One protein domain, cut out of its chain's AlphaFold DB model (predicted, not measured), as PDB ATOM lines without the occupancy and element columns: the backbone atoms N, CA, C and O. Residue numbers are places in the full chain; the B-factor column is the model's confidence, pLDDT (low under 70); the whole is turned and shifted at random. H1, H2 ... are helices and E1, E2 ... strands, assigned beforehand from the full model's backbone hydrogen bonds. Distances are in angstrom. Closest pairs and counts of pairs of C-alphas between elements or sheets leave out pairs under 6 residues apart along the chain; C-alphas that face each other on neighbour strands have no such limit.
ATOM      1  N   LYS A   3       2.270   2.610 -83.810       94.94
ATOM      2  CA  LYS A   3       3.664   2.156 -83.722       94.94
ATOM      3  C   LYS A   3       4.050   1.453 -85.015       94.94
ATOM      4  O   LYS A   3       3.342   0.546 -85.437       94.94
ATOM      5  N   HIS A   4       5.152   1.875 -85.619       97.19
ATOM      6  CA  HIS A   4       5.760   1.199 -86.763       97.19
ATOM      7  C   HIS A   4       6.764   0.160 -86.265       97.19
ATOM      8  O   HIS A   4       7.418   0.387 -85.244       97.19
ATOM      9  N   PHE A   5       6.866  -0.968 -86.958       97.38
ATOM     10  CA  PHE A   5       7.829  -2.015 -86.638       97.38
ATOM     11  C   PHE A   5       8.181  -2.842 -87.875       97.38
ATOM     12  O   PHE A   5       7.352  -3.053 -88.762       97.38
ATOM     13  N   ASP A   6       9.415  -3.331 -87.894       97.50
ATOM     14  CA  ASP A   6       9.894  -4.258 -88.908       97.50
ATOM     15  C   ASP A   6       9.415  -5.678 -88.597       97.50
ATOM     16  O   ASP A   6       9.465  -6.136 -87.453       97.50
ATOM     17  N   TYR A   7       8.977  -6.388 -89.632       96.81
ATOM     18  CA  TYR A   7       8.509  -7.762 -89.546       96.81
ATOM     19  C   TYR A   7       9.232  -8.644 -90.555       96.81
ATOM     20  O   TYR A   7       9.190  -8.393 -91.760       96.81
ATOM     21  N   THR A   8       9.887  -9.699 -90.075       94.62
ATOM     22  CA  THR A   8      10.553 -10.673 -90.941       94.62
ATOM     23  C   THR A   8       9.535 -11.673 -91.478       94.62
ATOM     24  O   THR A   8       9.037 -12.513 -90.738       94.62
ATOM     25  N   LEU A   9       9.262 -11.604 -92.778       91.31
ATOM     26  CA  LEU A   9       8.413 -12.527 -93.517       91.31
ATOM     27  C   LEU A   9       9.292 -13.437 -94.387       91.31
ATOM     28  O   LEU A   9       9.669 -13.098 -95.510       91.31
ATOM     29  N   GLY A  10       9.642 -14.612 -93.862       88.94
ATOM     30  CA  GLY A  10      10.582 -15.513 -94.530       88.94
ATOM     31  C   GLY A  10      11.971 -14.878 -94.663       88.94
ATOM     32  O   GLY A  10      12.660 -14.702 -93.663       88.94
ATOM     33  N   ASN A  11      12.377 -14.542 -95.891       92.56
ATOM     34  CA  ASN A  11      13.672 -13.906 -96.181       92.56
ATOM     35  C   ASN A  11      13.567 -12.388 -96.401       92.56
ATOM     36  O   ASN A  11      14.580 -11.741 -96.668       92.56
ATOM     37  N   GLU A  12      12.360 -11.831 -96.346       93.25
ATOM     38  CA  GLU A  12      12.107 -10.410 -96.561       93.25
ATOM     39  C   GLU A  12      11.752  -9.736 -95.235       93.25
ATOM     40  O   GLU A  12      11.136 -10.344 -94.363       93.25
ATOM     41  N   THR A  13      12.112  -8.464 -95.092       95.06
ATOM     42  CA  THR A  13      11.605  -7.615 -94.010       95.06
ATOM     43  C   THR A  13      10.584  -6.659 -94.604       95.06
ATOM     44  O   THR A  13      10.884  -5.961 -95.572       95.06
ATOM     45  N   ILE A  14       9.386  -6.633 -94.029       95.56
ATOM     46  CA  ILE A  14       8.327  -5.685 -94.379       95.56
ATOM     47  C   ILE A  14       8.057  -4.753 -93.202       95.56
ATOM     48  O   ILE A  14       8.194  -5.147 -92.047       95.56
ATOM     49  N   GLU A  15       7.634  -3.527 -93.495       97.88
ATOM     50  CA  GLU A  15       7.235  -2.572 -92.466       97.88
ATOM     51  C   GLU A  15       5.733  -2.696 -92.183       97.88
ATOM     52  O   GLU A  15       4.887  -2.632 -93.087       97.88
ATOM     53  N   LEU A  16       5.398  -2.859 -90.908       98.12
ATOM     54  CA  LEU A  16       4.031  -2.933 -90.413       98.12
ATOM     55  C   LEU A  16       3.761  -1.804 -89.424       98.12
ATOM     56  O   LEU A  16       4.670  -1.197 -88.855       98.12
ATOM     57  N   CYS A  17       2.482  -1.544 -89.181       97.00
ATOM     58  CA  CYS A  17       2.047  -0.631 -88.144       97.00
ATOM     59  C   CYS A  17       0.978  -1.266 -87.250       97.00
ATOM     60  O   CYS A  17       0.035  -1.897 -87.724       97.00
ATOM     61  N   ALA A  18       1.132  -1.088 -85.938       95.69
ATOM     62  CA  ALA A  18       0.153  -1.444 -84.924       95.69
ATOM     63  C   ALA A  18      -0.595  -0.182 -84.479       95.69
ATOM     64  O   ALA A  18       0.010   0.850 -84.179       95.69
ATOM     65  N   SER A  19      -1.920  -0.248 -84.431       92.88
ATOM     66  CA  SER A  19      -2.761   0.885 -84.044       92.88
ATOM     67  C   SER A  19      -4.036   0.419 -83.363       92.88
ATOM     68  O   SER A  19      -4.466  -0.717 -83.532       92.88
ATOM     69  N   PHE A  20      -4.681   1.292 -82.599       90.12
ATOM     70  CA  PHE A  20      -5.991   0.958 -82.056       90.12
ATOM     71  C   PHE A  20      -7.085   1.092 -83.107       90.12
ATOM     72  O   PHE A  20      -7.168   2.101 -83.809       90.12
ATOM     73  N   GLY A  21      -7.970   0.098 -83.162       82.75
ATOM     74  CA  GLY A  21      -9.148   0.142 -84.014       82.75
ATOM     75  C   GLY A  21     -10.126   1.233 -83.582       82.75
ATOM     76  O   GLY A  21     -10.307   1.498 -82.391       82.75
ATOM     77  N   ALA A  22     -10.791   1.846 -84.560       68.19
ATOM     78  CA  ALA A  22     -11.840   2.823 -84.304       68.19
ATOM     79  C   ALA A  22     -13.028   2.162 -83.580       68.19
ATOM     80  O   ALA A  22     -13.556   1.140 -84.020       68.19
ATOM     81  N   GLY A  23     -13.457   2.751 -82.464       62.78
ATOM     82  CA  GLY A  23     -14.591   2.269 -81.679       62.78
ATOM     83  C   GLY A  23     -14.448   2.583 -80.190       62.78
ATOM     84  O   GLY A  23     -13.368   2.959 -79.730       62.78
ATOM     85  N   PRO A  24     -15.532   2.452 -79.409       53.84
ATOM     86  CA  PRO A  24     -15.486   2.733 -77.984       53.84
ATOM     87  C   PRO A  24     -14.522   1.774 -77.263       53.84
ATOM     88  O   PRO A  24     -14.601   0.553 -77.418       53.84
ATOM     89  N   ALA A  25     -13.650   2.353 -76.430       60.56
ATOM     90  CA  ALA A  25     -12.805   1.683 -75.435       60.56
ATOM     91  C   ALA A  25     -11.566   0.898 -75.922       60.56
ATOM     92  O   ALA A  25     -11.195  -0.061 -75.252       60.56
ATOM     93  N   PHE A  26     -10.919   1.277 -77.037       66.00
ATOM     94  CA  PHE A  26      -9.613   0.709 -77.455       66.00
ATOM     95  C   PHE A  26      -9.561  -0.831 -77.439       66.00
ATOM     96  O   PHE A  26      -8.547  -1.447 -77.131       66.00
ATOM     97  N   ARG A  27     -10.684  -1.482 -77.758       77.94
ATOM     98  CA  ARG A  27     -10.844  -2.932 -77.566       77.94
ATOM     99  C   ARG A  27     -10.124  -3.772 -78.610       77.94
ATOM    100  O   ARG A  27     -10.173  -4.994 -78.534       77.94
ATOM    101  N   ARG A  28      -9.545  -3.133 -79.624       87.06
ATOM    102  CA  ARG A  28      -8.913  -3.814 -80.745       87.06
ATOM    103  C   ARG A  28      -7.596  -3.160 -81.095       87.06
ATOM    104  O   ARG A  28      -7.542  -1.933 -81.186       87.06
ATOM    105  N   VAL A  29      -6.594  -3.984 -81.367       91.62
ATOM    106  CA  VAL A  29      -5.365  -3.567 -82.037       91.62
ATOM    107  C   VAL A  29      -5.409  -4.094 -83.465       91.62
ATOM    108  O   VAL A  29      -5.685  -5.266 -83.698       91.62
ATOM    109  N   LEU A  30      -5.196  -3.204 -84.423       95.12
ATOM    110  CA  LEU A  30      -5.065  -3.505 -85.837       95.12
ATOM    111  C   LEU A  30      -3.580  -3.548 -86.171       95.12
ATOM    112  O   LEU A  30      -2.851  -2.621 -85.810       95.12
ATOM    113  N   VAL A  31      -3.160  -4.590 -86.880       97.38
ATOM    114  CA  VAL A  31      -1.854  -4.637 -87.534       97.38
ATOM    115  C   VAL A  31      -2.063  -4.569 -89.032       97.38
ATOM    116  O   VAL A  31      -2.756  -5.414 -89.609       97.38
ATOM    117  N   SER A  32      -1.449  -3.566 -89.645       97.62
ATOM    118  CA  SER A  32      -1.590  -3.263 -91.062       97.62
ATOM    119  C   SER A  32      -0.232  -3.099 -91.729       97.62
ATOM    120  O   SER A  32       0.762  -2.803 -91.065       97.62
ATOM    121  N   ARG A  33      -0.185  -3.244 -93.054       96.81
ATOM    122  CA  ARG A  33       0.982  -2.828 -93.837       96.81
ATOM    123  C   ARG A  33       1.179  -1.317 -93.736       96.81
ATOM    124  O   ARG A  33       0.215  -0.561 -93.877       96.81
ATOM    125  N   ALA A  34       2.420  -0.875 -93.535       96.12
ATOM    126  CA  ALA A  34       2.722   0.550 -93.409       96.12
ATOM    127  C   ALA A  34       2.541   1.321 -94.733       96.12
ATOM    128  O   ALA A  34       2.142   2.483 -94.717       96.12
ATOM    129  N   ASP A  35       2.782   0.667 -95.873       93.69
ATOM    130  CA  ASP A  35       2.751   1.271 -97.213       93.69
ATOM    131  C   ASP A  35       1.338   1.461 -97.794       93.69
ATOM    132  O   ASP A  35       1.071   2.421 -98.516       93.69
ATOM    133  N   SER A  36       0.430   0.543 -97.482       94.25
ATOM    134  CA  SER A  36      -0.875   0.394 -98.137       94.25
ATOM    135  C   SER A  36      -2.045   0.493 -97.168       94.25
ATOM    136  O   SER A  36      -3.192   0.573 -97.604       94.25
ATOM    137  N   MET A  37      -1.772   0.493 -95.859       92.44
ATOM    138  CA  MET A  37      -2.773   0.451 -94.788       92.44
ATOM    139  C   MET A  37      -3.667  -0.802 -94.813       92.44
ATOM    140  O   MET A  37      -4.666  -0.862 -94.092       92.44
ATOM    141  N   GLU A  38      -3.310  -1.820 -95.600       95.62
ATOM    142  CA  GLU A  38      -4.007  -3.105 -95.634       95.62
ATOM    143  C   GLU A  38      -3.948  -3.761 -94.251       95.62
ATOM    144  O   GLU A  38      -2.864  -4.043 -93.745       95.62
ATOM    145  N   THR A  39      -5.109  -4.006 -93.638       96.88
ATOM    146  CA  THR A  39      -5.193  -4.690 -92.340       96.88
ATOM    147  C   THR A  39      -4.993  -6.187 -92.522       96.88
ATOM    148  O   THR A  39      -5.725  -6.825 -93.274       96.88
ATOM    149  N   LEU A  40      -4.036  -6.749 -91.787       97.81
ATOM    150  CA  LEU A  40      -3.694  -8.170 -91.827       97.81
ATOM    151  C   LEU A  40      -4.182  -8.902 -90.576       97.81
ATOM    152  O   LEU A  40      -4.667 -10.029 -90.665       97.81
ATOM    153  N   VAL A  41      -4.081  -8.257 -89.410       97.44
ATOM    154  CA  VAL A  41      -4.433  -8.866 -88.121       97.44
ATOM    155  C   VAL A  41      -5.312  -7.926 -87.306       97.44
ATOM    156  O   VAL A  41      -5.065  -6.721 -87.237       97.44
ATOM    157  N   VAL A  42      -6.321  -8.495 -86.651       94.88
ATOM    158  CA  VAL A  42      -7.153  -7.828 -85.650       94.88
ATOM    159  C   VAL A  42      -7.030  -8.587 -84.334       94.88
ATOM    160  O   VAL A  42      -7.435  -9.743 -84.227       94.88
ATOM    161  N   LEU A  43      -6.483  -7.925 -83.320       93.19
ATOM    162  CA  LEU A  43      -6.343  -8.468 -81.974       93.19
ATOM    163  C   LEU A  43      -7.422  -7.899 -81.064       93.19
ATOM    164  O   LEU A  43      -7.584  -6.684 -80.977       93.19
ATOM    165  N   ASP A  44      -8.159  -8.770 -80.385       88.94
ATOM    166  CA  ASP A  44      -9.240  -8.414 -79.476       88.94
ATOM    167  C   ASP A  44      -8.765  -8.396 -78.020       88.94
ATOM    168  O   ASP A  44      -8.464  -9.435 -77.436       88.94
ATOM    169  N   ALA A  45      -8.757  -7.212 -77.410       78.81
ATOM    170  CA  ALA A  45      -8.330  -6.996 -76.030       78.81
ATOM    171  C   ALA A  45      -9.470  -7.170 -75.000       78.81
ATOM    172  O   ALA A  45      -9.294  -6.879 -73.818       78.81
ATOM    173  N   ARG A  46     -10.668  -7.636 -75.403       73.44
ATOM    174  CA  ARG A  46     -11.826  -7.801 -74.493       73.44
ATOM    175  C   ARG A  46     -11.599  -8.806 -73.359       73.44
ATOM    176  O   ARG A  46     -12.193  -8.632 -72.297       73.44
ATOM    177  N   GLY A  47     -10.777  -9.838 -73.566       64.00
ATOM    178  CA  GLY A  47     -10.475 -10.861 -72.549       64.00
ATOM    179  C   GLY A  47      -9.541 -10.378 -71.434       64.00
ATOM    180  O   GLY A  47      -9.387 -11.034 -70.407       64.00
ATOM    181  N   LEU A  48      -8.949  -9.203 -71.615       64.81
ATOM    182  CA  LEU A  48      -7.907  -8.635 -70.779       64.81
ATOM    183  C   LEU A  48      -8.504  -7.688 -69.729       64.81
ATOM    184  O   LEU A  48      -8.119  -6.532 -69.623       64.81
ATOM    185  N   SER A  49      -9.469  -8.144 -68.924       56.31
ATOM    186  CA  SER A  49     -10.200  -7.288 -67.964       56.31
ATOM    187  C   SER A  49      -9.314  -6.495 -66.985       56.31
ATOM    188  O   SER A  49      -9.709  -5.409 -66.568       56.31
ATOM    189  N   GLY A  50      -8.111  -6.981 -66.648       55.66
ATOM    190  CA  GLY A  50      -7.110  -6.214 -65.881       55.66
ATOM    191  C   GLY A  50      -6.256  -5.270 -66.739       55.66
ATOM    192  O   GLY A  50      -5.909  -4.175 -66.307       55.66
ATOM    193  N   LEU A  51      -5.984  -5.661 -67.981       54.88
ATOM    194  CA  LEU A  51      -5.196  -4.911 -68.956       54.88
ATOM    195  C   LEU A  51      -6.019  -3.854 -69.707       54.88
ATOM    196  O   LEU A  51      -5.438  -2.961 -70.289       54.88
ATOM    197  N   LEU A  52      -7.354  -3.872 -69.644       54.88
ATOM    198  CA  LEU A  52      -8.215  -2.781 -70.123       54.88
ATOM    199  C   LEU A  52      -8.016  -1.499 -69.308       54.88
ATOM    200  O   LEU A  52      -8.082  -0.405 -69.862       54.88
ATOM    201  N   LYS A  53      -7.738  -1.637 -68.006       53.00
ATOM    202  CA  LYS A  53      -7.368  -0.516 -67.137       53.00
ATOM    203  C   LYS A  53      -5.968   0.005 -67.499       53.00
ATOM    204  O   LYS A  53      -5.797   1.197 -67.734       53.00
ATOM    205  N   VAL A  54      -5.021  -0.911 -67.708       52.69
ATOM    206  CA  VAL A  54      -3.671  -0.604 -68.213       52.69
ATOM    207  C   VAL A  54      -3.709  -0.017 -69.627       52.69
ATOM    208  O   VAL A  54      -2.982   0.907 -69.899       52.69
ATOM    209  N   ALA A  55      -4.597  -0.430 -70.526       56.25
ATOM    210  CA  ALA A  55      -4.702   0.134 -71.872       56.25
ATOM    211  C   ALA A  55      -5.222   1.579 -71.859       56.25
ATOM    212  O   ALA A  55      -4.932   2.349 -72.772       56.25
ATOM    213  N   THR A  56      -5.987   1.960 -70.831       61.53
ATOM    214  CA  THR A  56      -6.384   3.357 -70.614       61.53
ATOM    215  C   THR A  56      -5.305   4.203 -69.933       61.53
ATOM    216  O   THR A  56      -5.311   5.416 -70.122       61.53
ATOM    217  N   GLU A  57      -4.387   3.592 -69.177       62.25
ATOM    218  CA  GLU A  57      -3.334   4.282 -68.404       62.25
ATOM    219  C   GLU A  57      -1.953   4.264 -69.111       62.25
ATOM    220  O   GLU A  57      -1.226   5.251 -69.079       62.25
ATOM    221  N   GLU A  58      -1.635   3.181 -69.818       70.44
ATOM    222  CA  GLU A  58      -0.403   2.845 -70.551       70.44
ATOM    223  C   GLU A  58      -0.731   2.200 -71.923       70.44
ATOM    224  O   GLU A  58      -0.407   1.038 -72.195       70.44
ATOM    225  N   PRO A  59      -1.382   2.939 -72.836       75.44
ATOM    226  CA  PRO A  59      -1.802   2.418 -74.139       75.44
ATOM    227  C   PRO A  59      -0.629   1.901 -74.994       75.44
ATOM    228  O   PRO A  59      -0.814   1.040 -75.850       75.44
ATOM    229  N   GLU A  60       0.590   2.403 -74.794       82.12
ATOM    230  CA  GLU A  60       1.765   1.961 -75.554       82.12
ATOM    231  C   GLU A  60       2.158   0.510 -75.266       82.12
ATOM    232  O   GLU A  60       2.503  -0.202 -76.209       82.12
ATOM    233  N   GLY A  61       2.020   0.057 -74.014       84.81
ATOM    234  CA  GLY A  61       2.323  -1.325 -73.630       84.81
ATOM    235  C   GLY A  61       1.403  -2.334 -74.317       84.81
ATOM    236  O   GLY A  61       1.850  -3.397 -74.737       84.81
ATOM    237  N   LEU A  62       0.137  -1.965 -74.550       85.31
ATOM    238  CA  LEU A  62      -0.806  -2.822 -75.271       85.31
ATOM    239  C   LEU A  62      -0.419  -3.000 -76.751       85.31
ATOM    240  O   LEU A  62      -0.632  -4.071 -77.319       85.31
ATOM    241  N   LEU A  63       0.155  -1.967 -77.383       90.56
ATOM    242  CA  LEU A  63       0.690  -2.099 -78.741       90.56
ATOM    243  C   LEU A  63       1.956  -2.965 -78.761       90.56
ATOM    244  O   LEU A  63       2.124  -3.739 -79.697       90.56
ATOM    245  N   ASP A  64       2.814  -2.879 -77.742       92.44
ATOM    246  CA  ASP A  64       4.006  -3.733 -77.641       92.44
ATOM    247  C   ASP A  64       3.641  -5.210 -77.459       92.44
ATOM    248  O   ASP A  64       4.190  -6.074 -78.146       92.44
ATOM    249  N   ASP A  65       2.659  -5.506 -76.606       91.44
ATOM    250  CA  ASP A  65       2.132  -6.862 -76.441       91.44
ATOM    251  C   ASP A  65       1.529  -7.406 -77.738       91.44
ATOM    252  O   ASP A  65       1.747  -8.568 -78.089       91.44
ATOM    253  N   ALA A  66       0.818  -6.556 -78.483       93.00
ATOM    254  CA  ALA A  66       0.272  -6.904 -79.786       93.00
ATOM    255  C   ALA A  66       1.368  -7.235 -80.805       93.00
ATOM    256  O   ALA A  66       1.289  -8.271 -81.465       93.00
ATOM    257  N   ILE A  67       2.397  -6.388 -80.912       96.06
ATOM    258  CA  ILE A  67       3.539  -6.598 -81.815       96.06
ATOM    259  C   ILE A  67       4.249  -7.909 -81.470       96.06
ATOM    260  O   ILE A  67       4.495  -8.732 -82.354       96.06
ATOM    261  N   ARG A  68       4.515  -8.144 -80.180       95.38
ATOM    262  CA  ARG A  68       5.154  -9.371 -79.698       95.38
ATOM    263  C   ARG A  68       4.329 -10.609 -80.050       95.38
ATOM    264  O   ARG A  68       4.860 -11.532 -80.655       95.38
ATOM    265  N   LYS A  69       3.023 -10.610 -79.754       95.81
ATOM    266  CA  LYS A  69       2.129 -11.733 -80.079       95.81
ATOM    267  C   LYS A  69       2.097 -12.030 -81.581       95.81
ATOM    268  O   LYS A  69       2.098 -13.191 -81.981       95.81
ATOM    269  N   VAL A  70       2.056 -10.988 -82.409       96.88
ATOM    270  CA  VAL A  70       2.033 -11.123 -83.872       96.88
ATOM    271  C   VAL A  70       3.273 -11.848 -84.384       96.88
ATOM    272  O   VAL A  70       3.121 -12.728 -85.231       96.88
ATOM    273  N   GLY A  71       4.450 -11.524 -83.840       95.75
ATOM    274  CA  GLY A  71       5.700 -12.229 -84.132       95.75
ATOM    275  C   GLY A  71       5.737 -13.652 -83.576       95.75
ATOM    276  O   GLY A  71       6.020 -14.587 -84.321       95.75
ATOM    277  N   ASP A  72       5.400 -13.834 -82.298       96.12
ATOM    278  CA  ASP A  72       5.454 -15.136 -81.619       96.12
ATOM    279  C   ASP A  72       4.540 -16.181 -82.290       96.12
ATOM    280  O   ASP A  72       4.893 -17.356 -82.398       96.12
ATOM    281  N   GLU A  73       3.360 -15.757 -82.756       96.75
ATOM    282  CA  GLU A  73       2.345 -16.635 -83.354       96.75
ATOM    283  C   GLU A  73       2.295 -16.587 -84.888       96.75
ATOM    284  O   GLU A  73       1.412 -17.214 -85.487       96.75
ATOM    285  N   GLN A  74       3.215 -15.857 -85.531       96.31
ATOM    286  CA  GLN A  74       3.304 -15.740 -86.993       96.31
ATOM    287  C   GLN A  74       1.953 -15.370 -87.636       96.31
ATOM    288  O   GLN A  74       1.468 -15.982 -88.597       96.31
ATOM    289  N   LEU A  75       1.257 -14.400 -87.031       97.38
ATOM    290  CA  LEU A  75      -0.116 -14.059 -87.423       97.38
ATOM    291  C   LEU A  75      -0.167 -13.395 -88.805       97.38
ATOM    292  O   LEU A  75      -1.142 -13.571 -89.539       97.38
ATOM    293  N   VAL A  76       0.888 -12.672 -89.176       97.12
ATOM    294  CA  VAL A  76       1.015 -11.996 -90.474       97.12
ATOM    295  C   VAL A  76       1.189 -13.008 -91.606       97.12
ATOM    296  O   VAL A  76       0.519 -12.898 -92.631       97.12
ATOM    297  N   GLU A  77       2.002 -14.045 -91.416       96.25
ATOM    298  CA  GLU A  77       2.177 -15.156 -92.356       96.25
ATOM    299  C   GLU A  77       0.843 -15.835 -92.612       96.25
ATOM    300  O   GLU A  77       0.497 -16.127 -93.756       96.25
ATOM    301  N   ARG A  78       0.083 -16.096 -91.544       96.31
ATOM    302  CA  ARG A  78      -1.237 -16.723 -91.643       96.31
ATOM    303  C   ARG A  78      -2.189 -15.864 -92.470       96.31
ATOM    304  O   ARG A  78      -2.894 -16.410 -93.319       96.31
ATOM    305  N   ALA A  79      -2.177 -14.547 -92.265       97.19
ATOM    306  CA  ALA A  79      -3.007 -13.616 -93.022       97.19
ATOM    307  C   ALA A  79      -2.632 -13.593 -94.512       97.19
ATOM    308  O   ALA A  79      -3.494 -13.743 -95.380       97.19
ATOM    309  N   ILE A  80      -1.336 -13.489 -94.811       94.44
ATOM    310  CA  ILE A  80      -0.816 -13.417 -96.181       94.44
ATOM    311  C   ILE A  80      -1.044 -14.734 -96.934       94.44
ATOM    312  O   ILE A  80      -1.593 -14.725 -98.038       94.44
ATOM    313  N   HIS A  81      -0.679 -15.876 -96.344       94.69
ATOM    314  CA  HIS A  81      -0.869 -17.185 -96.975       94.69
ATOM    315  C   HIS A  81      -2.350 -17.531 -97.146       94.69
ATOM    316  O   HIS A  81      -2.746 -18.069 -98.180       94.69
ATOM    317  N   GLY A  82      -3.174 -17.207 -96.146       94.38
ATOM    318  CA  GLY A  82      -4.615 -17.439 -96.179       94.38
ATOM    319  C   GLY A  82      -5.388 -16.438 -97.039       94.38
ATOM    320  O   GLY A  82      -6.559 -16.682 -97.325       94.38
ATOM    321  N   ARG A  83      -4.756 -15.328 -97.452       93.69
ATOM    322  CA  ARG A  83      -5.395 -14.182 -98.127       93.69
ATOM    323  C   ARG A  83      -6.640 -13.699 -97.385       93.69
ATOM    324  O   ARG A  83      -7.689 -13.454 -97.981       93.69
ATOM    325  N   THR A  84      -6.538 -13.630 -96.065       95.88
ATOM    326  CA  THR A  84      -7.655 -13.284 -95.188       95.88
ATOM    327  C   THR A  84      -7.154 -12.570 -93.945       95.88
ATOM    328  O   THR A  84      -6.007 -12.744 -93.543       95.88
ATOM    329  N   ILE A  85      -8.020 -11.773 -93.325       97.06
ATOM    330  CA  ILE A  85      -7.712 -11.119 -92.055       97.06
ATOM    331  C   ILE A  85      -7.683 -12.184 -90.960       97.06
ATOM    332  O   ILE A  85      -8.593 -13.007 -90.851       97.06
ATOM    333  N   VAL A  86      -6.650 -12.150 -90.121       97.62
ATOM    334  CA  VAL A  86      -6.554 -13.022 -88.948       97.62
ATOM    335  C   VAL A  86      -7.116 -12.301 -87.730       97.62
ATOM    336  O   VAL A  86      -6.621 -11.247 -87.339       97.62
ATOM    337  N   GLU A  87      -8.126 -12.894 -87.100       95.19
ATOM    338  CA  GLU A  87      -8.645 -12.448 -85.806       95.19
ATOM    339  C   GLU A  87      -8.085 -13.326 -84.678       95.19
ATOM    340  O   GLU A  87      -8.101 -14.557 -84.773       95.19
ATOM    341  N   ALA A  88      -7.595 -12.708 -83.602       93.19
ATOM    342  CA  ALA A  88      -7.116 -13.418 -82.415       93.19
ATOM    343  C   ALA A  88      -7.377 -12.612 -81.133       93.19
ATOM    344  O   ALA A  88      -7.553 -11.399 -81.174       93.19
ATOM    345  N   ALA A  89      -7.403 -13.280 -79.980       90.62
ATOM    346  CA  ALA A  89      -7.419 -12.591 -78.689       90.62
ATOM    347  C   ALA A  89      -6.012 -12.071 -78.370       90.62
ATOM    348  O   ALA A  89      -5.050 -12.811 -78.583       90.62
ATOM    349  N   LEU A  90      -5.907 -10.831 -77.885       85.25
ATOM    350  CA  LEU A  90      -4.641 -10.279 -77.398       85.25
ATOM    351  C   LEU A  90      -4.236 -10.941 -76.078       85.25
ATOM    352  O   LEU A  90      -5.138 -11.114 -75.230       85.25
TER     353      LEU A  90
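This is residues 3 to 90 of the 90 residues of an uncharacterized protein of Burkholderia anthina (UniProt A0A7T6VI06). A strongly twisted five-strand sheet, curled like part of a barrel, wraps round H3 and has H2 packed on the same face; its other face bears no named helix. H1, short and off the sheet, packs on residues 61 to 62 of H2 at one end of the longest axis, and the turn between E1 and E2 is at the other end. The printed part has 88 residues, with five named strands and three named helices in the order E1 E2 E3 E4 H1 H2 H3 E5; the sheet is mixed, in the order E1 E2 E3 E4 E5, and the class is mixed, helices and strands. The whole is compact, with a radius of gyration of the C-alphas of 12.5 A, yet elongated, spanning 38 by 23 by 21 A.

E1, residues 3 to 9, is an edge strand and forms an antiparallel hairpin with E2, residues 12 to 20; N 5 and O 16 are 2.9 A apart, within hydrogen-bond range. E3, residues 28 to 33, is antiparallel to E2, with N 17 and O 32 at 2.8 A. E4, residues 39 to 44, is antiparallel to E3, with N 29 and O 43 at 2.9 A. These four strands form a meander, each the antiparallel neighbour of the one before. E5, residues 86 to 89, is the other edge strand and parallel to E4, with N 44 and O 88 at 2.8 A. Between E4 and E5 come H1, residues 51 to 57, H2, residues 59 to 72, and H3, residues 75 to 82: a strand-helix-strand unit, two parallel neighbour strands with helices between. H2 and H3 are on the same face of the sheet, in two layers, helices on one face of a sheet. H2 lies over E2 and E3 at a height over the sheet of 7.4 A, slantwise to the strands at 36 degrees to E2 on the local plane; the closest C-alphas of H2 and E2 are those of Leu 63 and Ala 18, 6.2 A apart. The sheet curls round H3, whose closest C-alpha pair with E5 is Ala 79 and Val 86, 5.4 A. H1 is not on the sheet; it touches residues 61 to 62 of H2 alone, at a steep tilt of 44 degrees, opposite ways, in a helical hairpin with Ala 55 and Leu 62 as the closest C-alphas, 6.0 A apart. H2 and H3 are close but not clearly touching, with the closest C-alphas, those of Val 70 and Val 76, 6.7 A apart. Every O i to N i+4 pair is within hydrogen-bond range in H1 and H3, and 9 of 10 in H2.

E1 begins at C-alpha 3 (3.664, 2.156, -83.722) and is 18.3 A long from first to last C-alpha. E2 measures 25.8 A, E3 16.4 A and E4 14.0 A. H1 measures 9.4 A, H2 20.4 A and H3 10.4 A; H2 begins at C-alpha 59 (-1.802, 2.418, -74.139). E5 measures 10.3 A and ends at C-alpha 89 (-7.419, -12.591, -78.689).

The two C-alphas farthest apart are those of Asn 11 and Lys 53, 38.3 A. The printed part has no cut, and no link is long. The mean pLDDT of the printed part is 86.6; residues 22 to 26 and 47 to 57 are under 70.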